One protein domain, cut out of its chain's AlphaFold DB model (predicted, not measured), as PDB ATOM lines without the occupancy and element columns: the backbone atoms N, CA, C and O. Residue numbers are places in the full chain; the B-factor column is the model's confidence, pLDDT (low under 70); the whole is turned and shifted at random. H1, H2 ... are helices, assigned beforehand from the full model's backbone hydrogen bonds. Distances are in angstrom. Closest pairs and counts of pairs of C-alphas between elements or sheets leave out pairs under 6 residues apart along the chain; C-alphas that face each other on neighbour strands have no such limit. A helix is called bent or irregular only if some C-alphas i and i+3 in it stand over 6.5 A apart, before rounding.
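Overview. This is residues 5 to 70 of the 70 residues of an uncharacterized protein of Chloroflexi bacterium (UniProt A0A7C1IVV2). Three helices are strung out in an open zigzag: short H1 makes a corner with the long H2, and a long loop, residues 36 to 51, folds back before H3, which touches no helix. The 66 printed residues hold H1, H2 and H3 in that order, with no named strand; the class is all helix. The whole is only just extended, close to loose, with a radius of gyration of the C-alphas of 16.6 A, and spans 50 by 27 by 22 A.

Arrangement. H1, residues 5 to 12, and H2, residues 15 to 35, are close but not clearly touching; their closest C-alphas, of Leu 10 and Lys 18, are 7.0 A apart. They run opposite ways at a steep tilt of 48 degrees. H3, residues 52 to 68, is apart from both. Every O i to N i+4 pair is within hydrogen-bond range in H1, 16 of 17 in H2 and 12 of 13 in H3.

Along the chain. H1 begins at C-alpha 5 (116.534, 136.985, 92.836). H2 measures 31.9 A and is only just irregular, C-alphas 32 and 35 being 6.9 A apart. H3 measures 25.5 A and ends at C-alpha 68 (127.919, 182.973, 87.876).

Size, cuts and confidence. The C-alphas farthest apart, of Asn 5 and His 70, are 51.7 A apart. The printed part has no cut; the link H1 to H2 is tight, H2 to H3 long. The pLDDT is under 70 in residues 32 to 54 and 65 to 70.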
ATOM      1  N   ASN A   5     116.247 137.036  94.271       93.44
ATOM      2  CA  ASN A   5     116.534 136.985  92.836       93.44
ATOM      3  C   ASN A   5     117.401 138.172  92.392       93.44
ATOM      4  O   ASN A   5     118.332 138.003  91.610       93.44
ATOM      5  N   LEU A   6     117.146 139.368  92.929       91.75
ATOM      6  CA  LEU A   6     117.943 140.557  92.621       91.75
ATOM      7  C   LEU A   6     119.366 140.433  93.184       91.75
ATOM      8  O   LEU A   6     120.335 140.752  92.497       91.75
ATOM      9  N   ILE A   7     119.511 139.906  94.403       93.25
ATOM     10  CA  ILE A   7     120.825 139.626  95.001       93.25
ATOM     11  C   ILE A   7     121.588 138.599  94.156       93.25
ATOM     12  O   ILE A   7     122.795 138.745  93.943       93.25
ATOM     13  N   HIS A   8     120.899 137.571  93.660       95.56
ATOM     14  CA  HIS A   8     121.495 136.564  92.793       95.56
ATOM     15  C   HIS A   8     122.029 137.168  91.485       95.56
ATOM     16  O   HIS A   8     123.175 136.894  91.127       95.56
ATOM     17  N   GLU A   9     121.268 138.038  90.814       94.75
ATOM     18  CA  GLU A   9     121.728 138.705  89.587       94.75
ATOM     19  C   GLU A   9     122.888 139.676  89.843       94.75
ATOM     20  O   GLU A   9     123.902 139.626  89.145       94.75
ATOM     21  N   LEU A  10     122.823 140.487  90.907       94.00
ATOM     22  CA  LEU A  10     123.917 141.393  91.280       94.00
ATOM     23  C   LEU A  10     125.222 140.640  91.573       94.00
ATOM     24  O   LEU A  10     126.313 141.139  91.295       94.00
ATOM     25  N   ARG A  11     125.143 139.417  92.114       94.81
ATOM     26  CA  ARG A  11     126.327 138.591  92.393       94.81
ATOM     27  C   ARG A  11     127.037 138.113  91.125       94.81
ATOM     28  O   ARG A  11     128.261 137.973  91.195       94.81
ATOM     29  N   LYS A  12     126.320 137.922  90.010       96.75
ATOM     30  CA  LYS A  12     126.876 137.482  88.713       96.75
ATOM     31  C   LYS A  12     127.711 138.554  88.013       96.75
ATOM     32  O   LYS A  12     128.547 138.217  87.180       96.75
ATOM     33  N   LEU A  13     127.502 139.824  88.353       96.81
ATOM     34  CA  LEU A  13     128.255 140.939  87.791       96.81
ATOM     35  C   LEU A  13     129.753 140.837  88.127       96.81
ATOM     36  O   LEU A  13     130.144 140.433  89.233       96.81
ATOM     37  N   ASN A  14     130.601 141.261  87.190       96.62
ATOM     38  CA  ASN A  14     132.026 141.439  87.458       96.62
ATOM     39  C   ASN A  14     132.256 142.661  88.381       96.62
ATOM     40  O   ASN A  14     131.335 143.413  88.699       96.62
ATOM     41  N   ARG A  15     133.497 142.867  88.844       95.94
ATOM     42  CA  ARG A  15     133.816 143.958  89.785       95.94
ATOM     43  C   ARG A  15     133.483 145.350  89.231       95.94
ATOM     44  O   ARG A  15     133.006 146.185  89.993       95.94
ATOM     45  N   ALA A  16     133.747 145.602  87.950       95.38
ATOM     46  CA  ALA A  16     133.494 146.902  87.331       95.38
ATOM     47  C   ALA A  16     131.988 147.186  87.246       95.38
ATOM     48  O   ALA A  16     131.539 148.252  87.661       95.38
ATOM     49  N   ASP A  17     131.207 146.196  86.823       95.56
ATOM     50  CA  ASP A  17     129.756 146.324  86.690       95.56
ATOM     51  C   ASP A  17     129.068 146.475  88.050       95.56
ATOM     52  O   ASP A  17     128.127 147.254  88.182       95.56
ATOM     53  N   LYS A  18     129.575 145.806  89.095       95.88
ATOM     54  CA  LYS A  18     129.106 146.016  90.476       95.88
ATOM     55  C   LYS A  18     129.317 147.453  90.935       95.88
ATOM     56  O   LYS A  18     128.397 148.059  91.474       95.88
ATOM     57  N   LEU A  19     130.512 147.999  90.707       91.56
ATOM     58  CA  LEU A  19     130.811 149.390  91.048       91.56
ATOM     59  C   LEU A  19     129.918 150.352  90.266       91.56
ATOM     60  O   LEU A  19     129.397 151.304  90.843       91.56
ATOM     61  N   ARG A  20     129.682 150.077  88.979       92.06
ATOM     62  CA  ARG A  20     128.790 150.895  88.158       92.06
ATOM     63  C   ARG A  20     127.347 150.850  88.660       92.06
ATOM     64  O   ARG A  20     126.727 151.902  88.761       92.06
ATOM     65  N   ALA A  21     126.835 149.672  89.013       92.44
ATOM     66  CA  ALA A  21     125.497 149.523  89.584       92.44
ATOM     67  C   ALA A  21     125.354 150.304  90.900       92.44
ATOM     68  O   ALA A  21     124.367 151.004  91.088       92.44
ATOM     69  N   MET A  22     126.366 150.256  91.777       91.62
ATOM     70  CA  MET A  22     126.377 151.068  93.000       91.62
ATOM     71  C   MET A  22     126.352 152.568  92.697       91.62
ATOM     72  O   MET A  22     125.578 153.286  93.311       91.62
ATOM     73  N   GLN A  23     127.161 153.043  91.747       86.94
ATOM     74  CA  GLN A  23     127.179 154.459  91.362       86.94
ATOM     75  C   GLN A  23     125.827 154.941  90.835       86.94
ATOM     76  O   GLN A  23     125.419 156.048  91.161       86.94
ATOM     77  N   VAL A  24     125.147 154.121  90.027       90.62
ATOM     78  CA  VAL A  24     123.806 154.441  89.518       90.62
ATOM     79  C   VAL A  24     122.817 154.562  90.673       90.62
ATOM     80  O   VAL A  24     122.181 155.597  90.801       90.62
ATOM     81  N   LEU A  25     122.766 153.564  91.561       90.31
ATOM     82  CA  LEU A  25     121.849 153.572  92.704       90.31
ATOM     83  C   LEU A  25     122.117 154.743  93.661       90.31
ATOM     84  O   LEU A  25     121.184 155.371  94.139       90.31
ATOM     85  N   VAL A  26     123.386 155.058  93.931       84.44
ATOM     86  CA  VAL A  26     123.758 156.203  94.778       84.44
ATOM     87  C   VAL A  26     123.357 157.527  94.125       84.44
ATOM     88  O   VAL A  26     122.881 158.413  94.822       84.44
ATOM     89  N   ALA A  27     123.520 157.664  92.807       78.81
ATOM     90  CA  ALA A  27     123.098 158.866  92.093       78.81
ATOM     91  C   ALA A  27     121.570 159.025  92.082       78.81
ATOM     92  O   ALA A  27     121.080 160.126  92.292       78.81
ATOM     93  N   GLU A  28     120.822 157.937  91.880       84.19
ATOM     94  CA  GLU A  28     119.355 157.943  91.954       84.19
ATOM     95  C   GLU A  28     118.874 158.365  93.347       84.19
ATOM     96  O   GLU A  28     118.046 159.265  93.460       84.19
ATOM     97  N   LEU A  29     119.466 157.798  94.403       80.38
ATOM     98  CA  LEU A  29     119.162 158.186  95.781       80.38
ATOM     99  C   LEU A  29     119.504 159.656  96.051       80.38
ATOM    100  O   LEU A  29     118.706 160.357  96.657       80.38
ATOM    101  N   ALA A  30     120.641 160.154  95.563       73.81
ATOM    102  CA  ALA A  30     121.016 161.556  95.740       73.81
ATOM    103  C   ALA A  30     120.012 162.524  95.085       73.81
ATOM    104  O   ALA A  30     119.725 163.572  95.653       73.81
ATOM    105  N   VAL A  31     119.449 162.162  93.926       71.75
ATOM    106  CA  VAL A  31     118.394 162.947  93.258       71.75
ATOM    107  C   VAL A  31     117.085 162.907  94.050       71.75
ATOM    108  O   VAL A  31     116.418 163.928  94.189       71.75
ATOM    109  N   GLU A  32     116.715 161.756  94.614       68.69
ATOM    110  CA  GLU A  32     115.559 161.661  95.520       68.69
ATOM    111  C   GLU A  32     115.762 162.503  96.800       68.69
ATOM    112  O   GLU A  32     114.807 163.055  97.356       68.69
ATOM    113  N   GLU A  33     117.014 162.660  97.234       62.31
ATOM    114  CA  GLU A  33     117.419 163.471  98.382       62.31
ATOM    115  C   GLU A  33     117.648 164.965  98.070       62.31
ATOM    116  O   GLU A  33     117.804 165.745  99.011       62.31
ATOM    117  N   GLU A  34     117.586 165.431  96.811       54.66
ATOM    118  CA  GLU A  34     117.717 166.869  96.472       54.66
ATOM    119  C   GLU A  34     116.656 167.744  97.173       54.66
ATOM    120  O   GLU A  34     116.850 168.943  97.363       54.66
ATOM    121  N   THR A  35     115.566 167.146  97.662       53.53
ATOM    122  CA  THR A  35     114.569 167.811  98.520       53.53
ATOM    123  C   THR A  35     114.959 167.960 100.002       53.53
ATOM    124  O   THR A  35     114.179 168.520 100.774       53.53
ATOM    125  N   ILE A  36     116.121 167.462 100.440       56.38
ATOM    126  CA  ILE A  36     116.514 167.396 101.863       56.38
ATOM    127  C   ILE A  36     117.439 168.551 102.272       56.38
ATOM    128  O   ILE A  36     117.444 168.953 103.440       56.38
ATOM    129  N   LEU A  37     118.204 169.117 101.333       61.06
ATOM    130  CA  LEU A  37     119.140 170.197 101.637       61.06
ATOM    131  C   LEU A  37     118.391 171.524 101.810       61.06
ATOM    132  O   LEU A  37     117.885 172.119 100.860       61.06
ATOM    133  N   MET A  38     118.307 171.986 103.056       59.19
ATOM    134  CA  MET A  38     117.670 173.248 103.405       59.19
ATOM    135  C   MET A  38     118.666 174.407 103.251       59.19
ATOM    136  O   MET A  38     119.800 174.305 103.732       59.19
ATOM    137  N   PRO A  39     118.254 175.538 102.649       57.97
ATOM    138  CA  PRO A  39     119.097 176.724 102.564       57.97
ATOM    139  C   PRO A  39     119.573 177.185 103.950       57.97
ATOM    140  O   PRO A  39     118.777 177.298 104.881       57.97
ATOM    141  N   GLY A  40     120.869 177.481 104.078       65.19
ATOM    142  CA  GLY A  40     121.469 177.998 105.315       65.19
ATOM    143  C   GLY A  40     121.826 176.945 106.369       65.19
ATOM    144  O   GLY A  40     122.228 177.318 107.472       65.19
ATOM    145  N   VAL A  41     121.700 175.651 106.056       64.50
ATOM    146  CA  VAL A  41     122.108 174.552 106.943       64.50
ATOM    147  C   VAL A  41     123.484 174.022 106.534       64.50
ATOM    148  O   VAL A  41     123.747 173.784 105.358       64.50
ATOM    149  N   THR A  42     124.367 173.829 107.518       65.88
ATOM    150  CA  THR A  42     125.680 173.201 107.322       65.88
ATOM    151  C   THR A  42     125.544 171.683 107.386       65.88
ATOM    152  O   THR A  42     125.041 171.155 108.377       65.88
ATOM    153  N   TYR A  43     126.028 170.984 106.359       66.50
ATOM    154  CA  TYR A  43     126.023 169.522 106.287       66.50
ATOM    155  C   TYR A  43     127.443 168.975 106.423       66.50
ATOM    156  O   TYR A  43     128.390 169.528 105.864       66.50
ATOM    157  N   GLU A  44     127.592 167.888 107.178       66.12
ATOM    158  CA  GLU A  44     128.872 167.203 107.324       66.12
ATOM    159  C   GLU A  44     129.173 166.400 106.051       66.12
ATOM    160  O   GLU A  44     128.417 165.512 105.653       66.12
ATOM    161  N   LEU A  45     130.276 166.743 105.385       65.12
ATOM    162  CA  LEU A  45     130.716 166.098 104.153       65.12
ATOM    163  C   LEU A  45     131.468 164.806 104.471       65.12
ATOM    164  O   LEU A  45     132.653 164.816 104.795       65.12
ATOM    165  N   LEU A  46     130.783 163.675 104.319       62.34
ATOM    166  CA  LEU A  46     131.413 162.358 104.369       62.34
ATOM    167  C   LEU A  46     132.030 162.037 103.007       62.34
ATOM    168  O   LEU A  46     131.379 161.499 102.111       62.34
ATOM    169  N   THR A  47     133.305 162.382 102.841       56.31
ATOM    170  CA  THR A  47     134.056 161.981 101.648       56.31
ATOM    171  C   THR A  47     134.546 160.538 101.805       56.31
ATOM    172  O   THR A  47     134.984 160.143 102.890       56.31
ATOM    173  N   PRO A  48     134.496 159.706 100.749       54.69
ATOM    174  CA  PRO A  48     135.135 158.402 100.797       54.69
ATOM    175  C   PRO A  48     136.629 158.573 101.108       54.69
ATOM    176  O   PRO A  48     137.324 159.298 100.396       54.69
ATOM    177  N   TYR A  49     137.112 157.850 102.122       54.75
ATOM    178  CA  TYR A  49     138.524 157.761 102.528       54.75
ATOM    179  C   TYR A  49     139.138 158.974 103.250       54.75
ATOM    180  O   TYR A  49     140.350 159.148 103.140       54.75
ATOM    181  N   ASP A  50     138.364 159.785 103.987       56.81
ATOM    182  CA  ASP A  50     138.888 160.979 104.692       56.81
ATOM    183  C   ASP A  50     139.733 161.868 103.762       56.81
ATOM    184  O   ASP A  50     140.811 162.359 104.105       56.81
ATOM    185  N   ASN A  51     139.278 162.027 102.518       65.62
ATOM    186  CA  ASN A  51     140.019 162.787 101.533       65.62
ATOM    187  C   ASN A  51     139.695 164.274 101.698       65.62
ATOM    188  O   ASN A  51     138.793 164.798 101.045       65.62
ATOM    189  N   GLU A  52     140.459 164.960 102.549       67.25
ATOM    190  CA  GLU A  52     140.360 166.413 102.760       67.25
ATOM    191  C   GLU A  52     140.407 167.202 101.438       67.25
ATOM    192  O   GLU A  52     139.734 168.223 101.293       67.25
ATOM    193  N   ALA A  53     141.118 166.696 100.423       67.38
ATOM    194  CA  ALA A  53     141.173 167.343  99.114       67.38
ATOM    195  C   ALA A  53     139.827 167.300  98.368       67.38
ATOM    196  O   ALA A  53     139.538 168.203  97.587       67.38
ATOM    197  N   ALA A  54     138.975 166.298  98.616       69.31
ATOM    198  CA  ALA A  54     137.637 166.249  98.028       69.31
ATOM    199  C   ALA A  54     136.711 167.331  98.609       69.31
ATOM    200  O   ALA A  54     135.895 167.882  97.871       69.31
ATOM    201  N   ALA A  55     136.869 167.682  99.890       71.56
ATOM    202  CA  ALA A  55     136.133 168.793 100.494       71.56
ATOM    203  C   ALA A  55     136.532 170.136  99.861       71.56
ATOM    204  O   ALA A  55     135.660 170.941  99.537       71.56
ATOM    205  N   GLN A  56     137.829 170.340  99.600       76.00
ATOM    206  CA  GLN A  56     138.314 171.550  98.933       76.00
ATOM    207  C   GLN A  56     137.761 171.691  97.508       76.00
ATOM    208  O   GLN A  56     137.292 172.762  97.141       76.00
ATOM    209  N   VAL A  57     137.746 170.607  96.724       76.94
ATOM    210  CA  VAL A  57     137.187 170.624  95.358       76.94
ATOM    211  C   VAL A  57     135.704 171.007  95.363       76.94
ATOM    212  O   VAL A  57     135.246 171.719  94.471       76.94
ATOM    213  N   LEU A  58     134.951 170.548  96.365       75.56
ATOM    214  CA  LEU A  58     133.533 170.873  96.485       75.56
ATOM    215  C   LEU A  58     133.316 172.342  96.875       75.56
ATOM    216  O   LEU A  58     132.425 172.989  96.328       75.56
ATOM    217  N   GLN A  59     134.151 172.877  97.771       78.69
ATOM    218  CA  GLN A  59     134.121 174.293  98.143       78.69
ATOM    219  C   GLN A  59     134.427 175.191  96.938       78.69
ATOM    220  O   GLN A  59     133.681 176.128  96.669       78.69
ATOM    221  N   ASP A  60     135.469 174.861  96.170       81.50
ATOM    222  CA  ASP A  60     135.849 175.613  94.972       81.50
ATOM    223  C   ASP A  60     134.714 175.630  93.929       81.50
ATOM    224  O   ASP A  60     134.491 176.637  93.256       81.50
ATOM    225  N   PHE A  61     133.969 174.525  93.812       79.81
ATOM    226  CA  PHE A  61     132.813 174.420  92.921       79.81
ATOM    227  C   PHE A  61     131.640 175.308  93.366       79.81
ATOM    228  O   PHE A  61     131.055 175.997  92.533       79.81
ATOM    229  N   ILE A  62     131.321 175.332  94.667       79.00
ATOM    230  CA  ILE A  62     130.268 176.194  95.236       79.00
ATOM    231  C   ILE A  62     130.614 177.677  95.043       79.00
ATOM    232  O   ILE A  62     129.768 178.480  94.648       79.00
ATOM    233  N   ASP A  63     131.869 178.051  95.283       80.56
ATOM    234  CA  ASP A  63     132.320 179.435  95.124       80.56
ATOM    235  C   ASP A  63     132.275 179.890  93.653       80.56
ATOM    236  O   ASP A  63     132.044 181.071  93.371       80.56
ATOM    237  N   ALA A  64     132.491 178.967  92.710       77.94
ATOM    238  CA  ALA A  64     132.393 179.232  91.278       77.94
ATOM    239  C   ALA A  64     130.939 179.405  90.814       77.94
ATOM    240  O   ALA A  64     130.656 180.364  90.097       77.94
ATOM    241  N   SER A  65     130.011 178.549  91.258       67.81
ATOM    242  CA  SER A  65     128.593 178.653  90.882       67.81
ATOM    243  C   SER A  65     127.919 179.894  91.474       67.81
ATOM    244  O   SER A  65     127.162 180.572  90.789       67.81
ATOM    245  N   THR A  66     128.278 180.280  92.703       66.25
ATOM    246  CA  THR A  66     127.757 181.503  93.345       66.25
ATOM    247  C   THR A  66     128.215 182.785  92.629       66.25
ATOM    248  O   THR A  66     127.568 183.825  92.726       66.25
ATOM    249  N   LYS A  67     129.338 182.735  91.901       60.72
ATOM    250  CA  LYS A  67     129.840 183.863  91.099       60.72
ATOM    251  C   LYS A  67     129.177 183.996  89.730       60.72
ATOM    252  O   LYS A  67     129.241 185.084  89.173       60.72
ATOM    253  N   GLU A  68     128.590 182.933  89.185       55.88
ATOM    254  CA  GLU A  68     127.919 182.973  87.876       55.88
ATOM    255  C   GLU A  68     126.478 183.514  87.952       55.88
ATOM    256  O   GLU A  68     125.951 183.964  86.937       55.88
ATOM    257  N   ASP A  69     125.873 183.556  89.146       50.50
ATOM    258  CA  ASP A  69     124.525 184.098  89.393       50.50
ATOM    259  C   ASP A  69     124.485 185.630  89.654       50.50
ATOM    260  O   ASP A  69     123.439 186.174  90.030       50.50
ATOM    261  N   HIS A  70     125.598 186.350  89.442       43.09
ATOM    262  CA  HIS A  70     125.719 187.810  89.615       43.09
ATOM    263  C   HIS A  70     126.038 188.574  88.324       43.09
ATOM    264  O   HIS A  70     126.999 188.202  87.617       43.09
TER     265      HIS A  70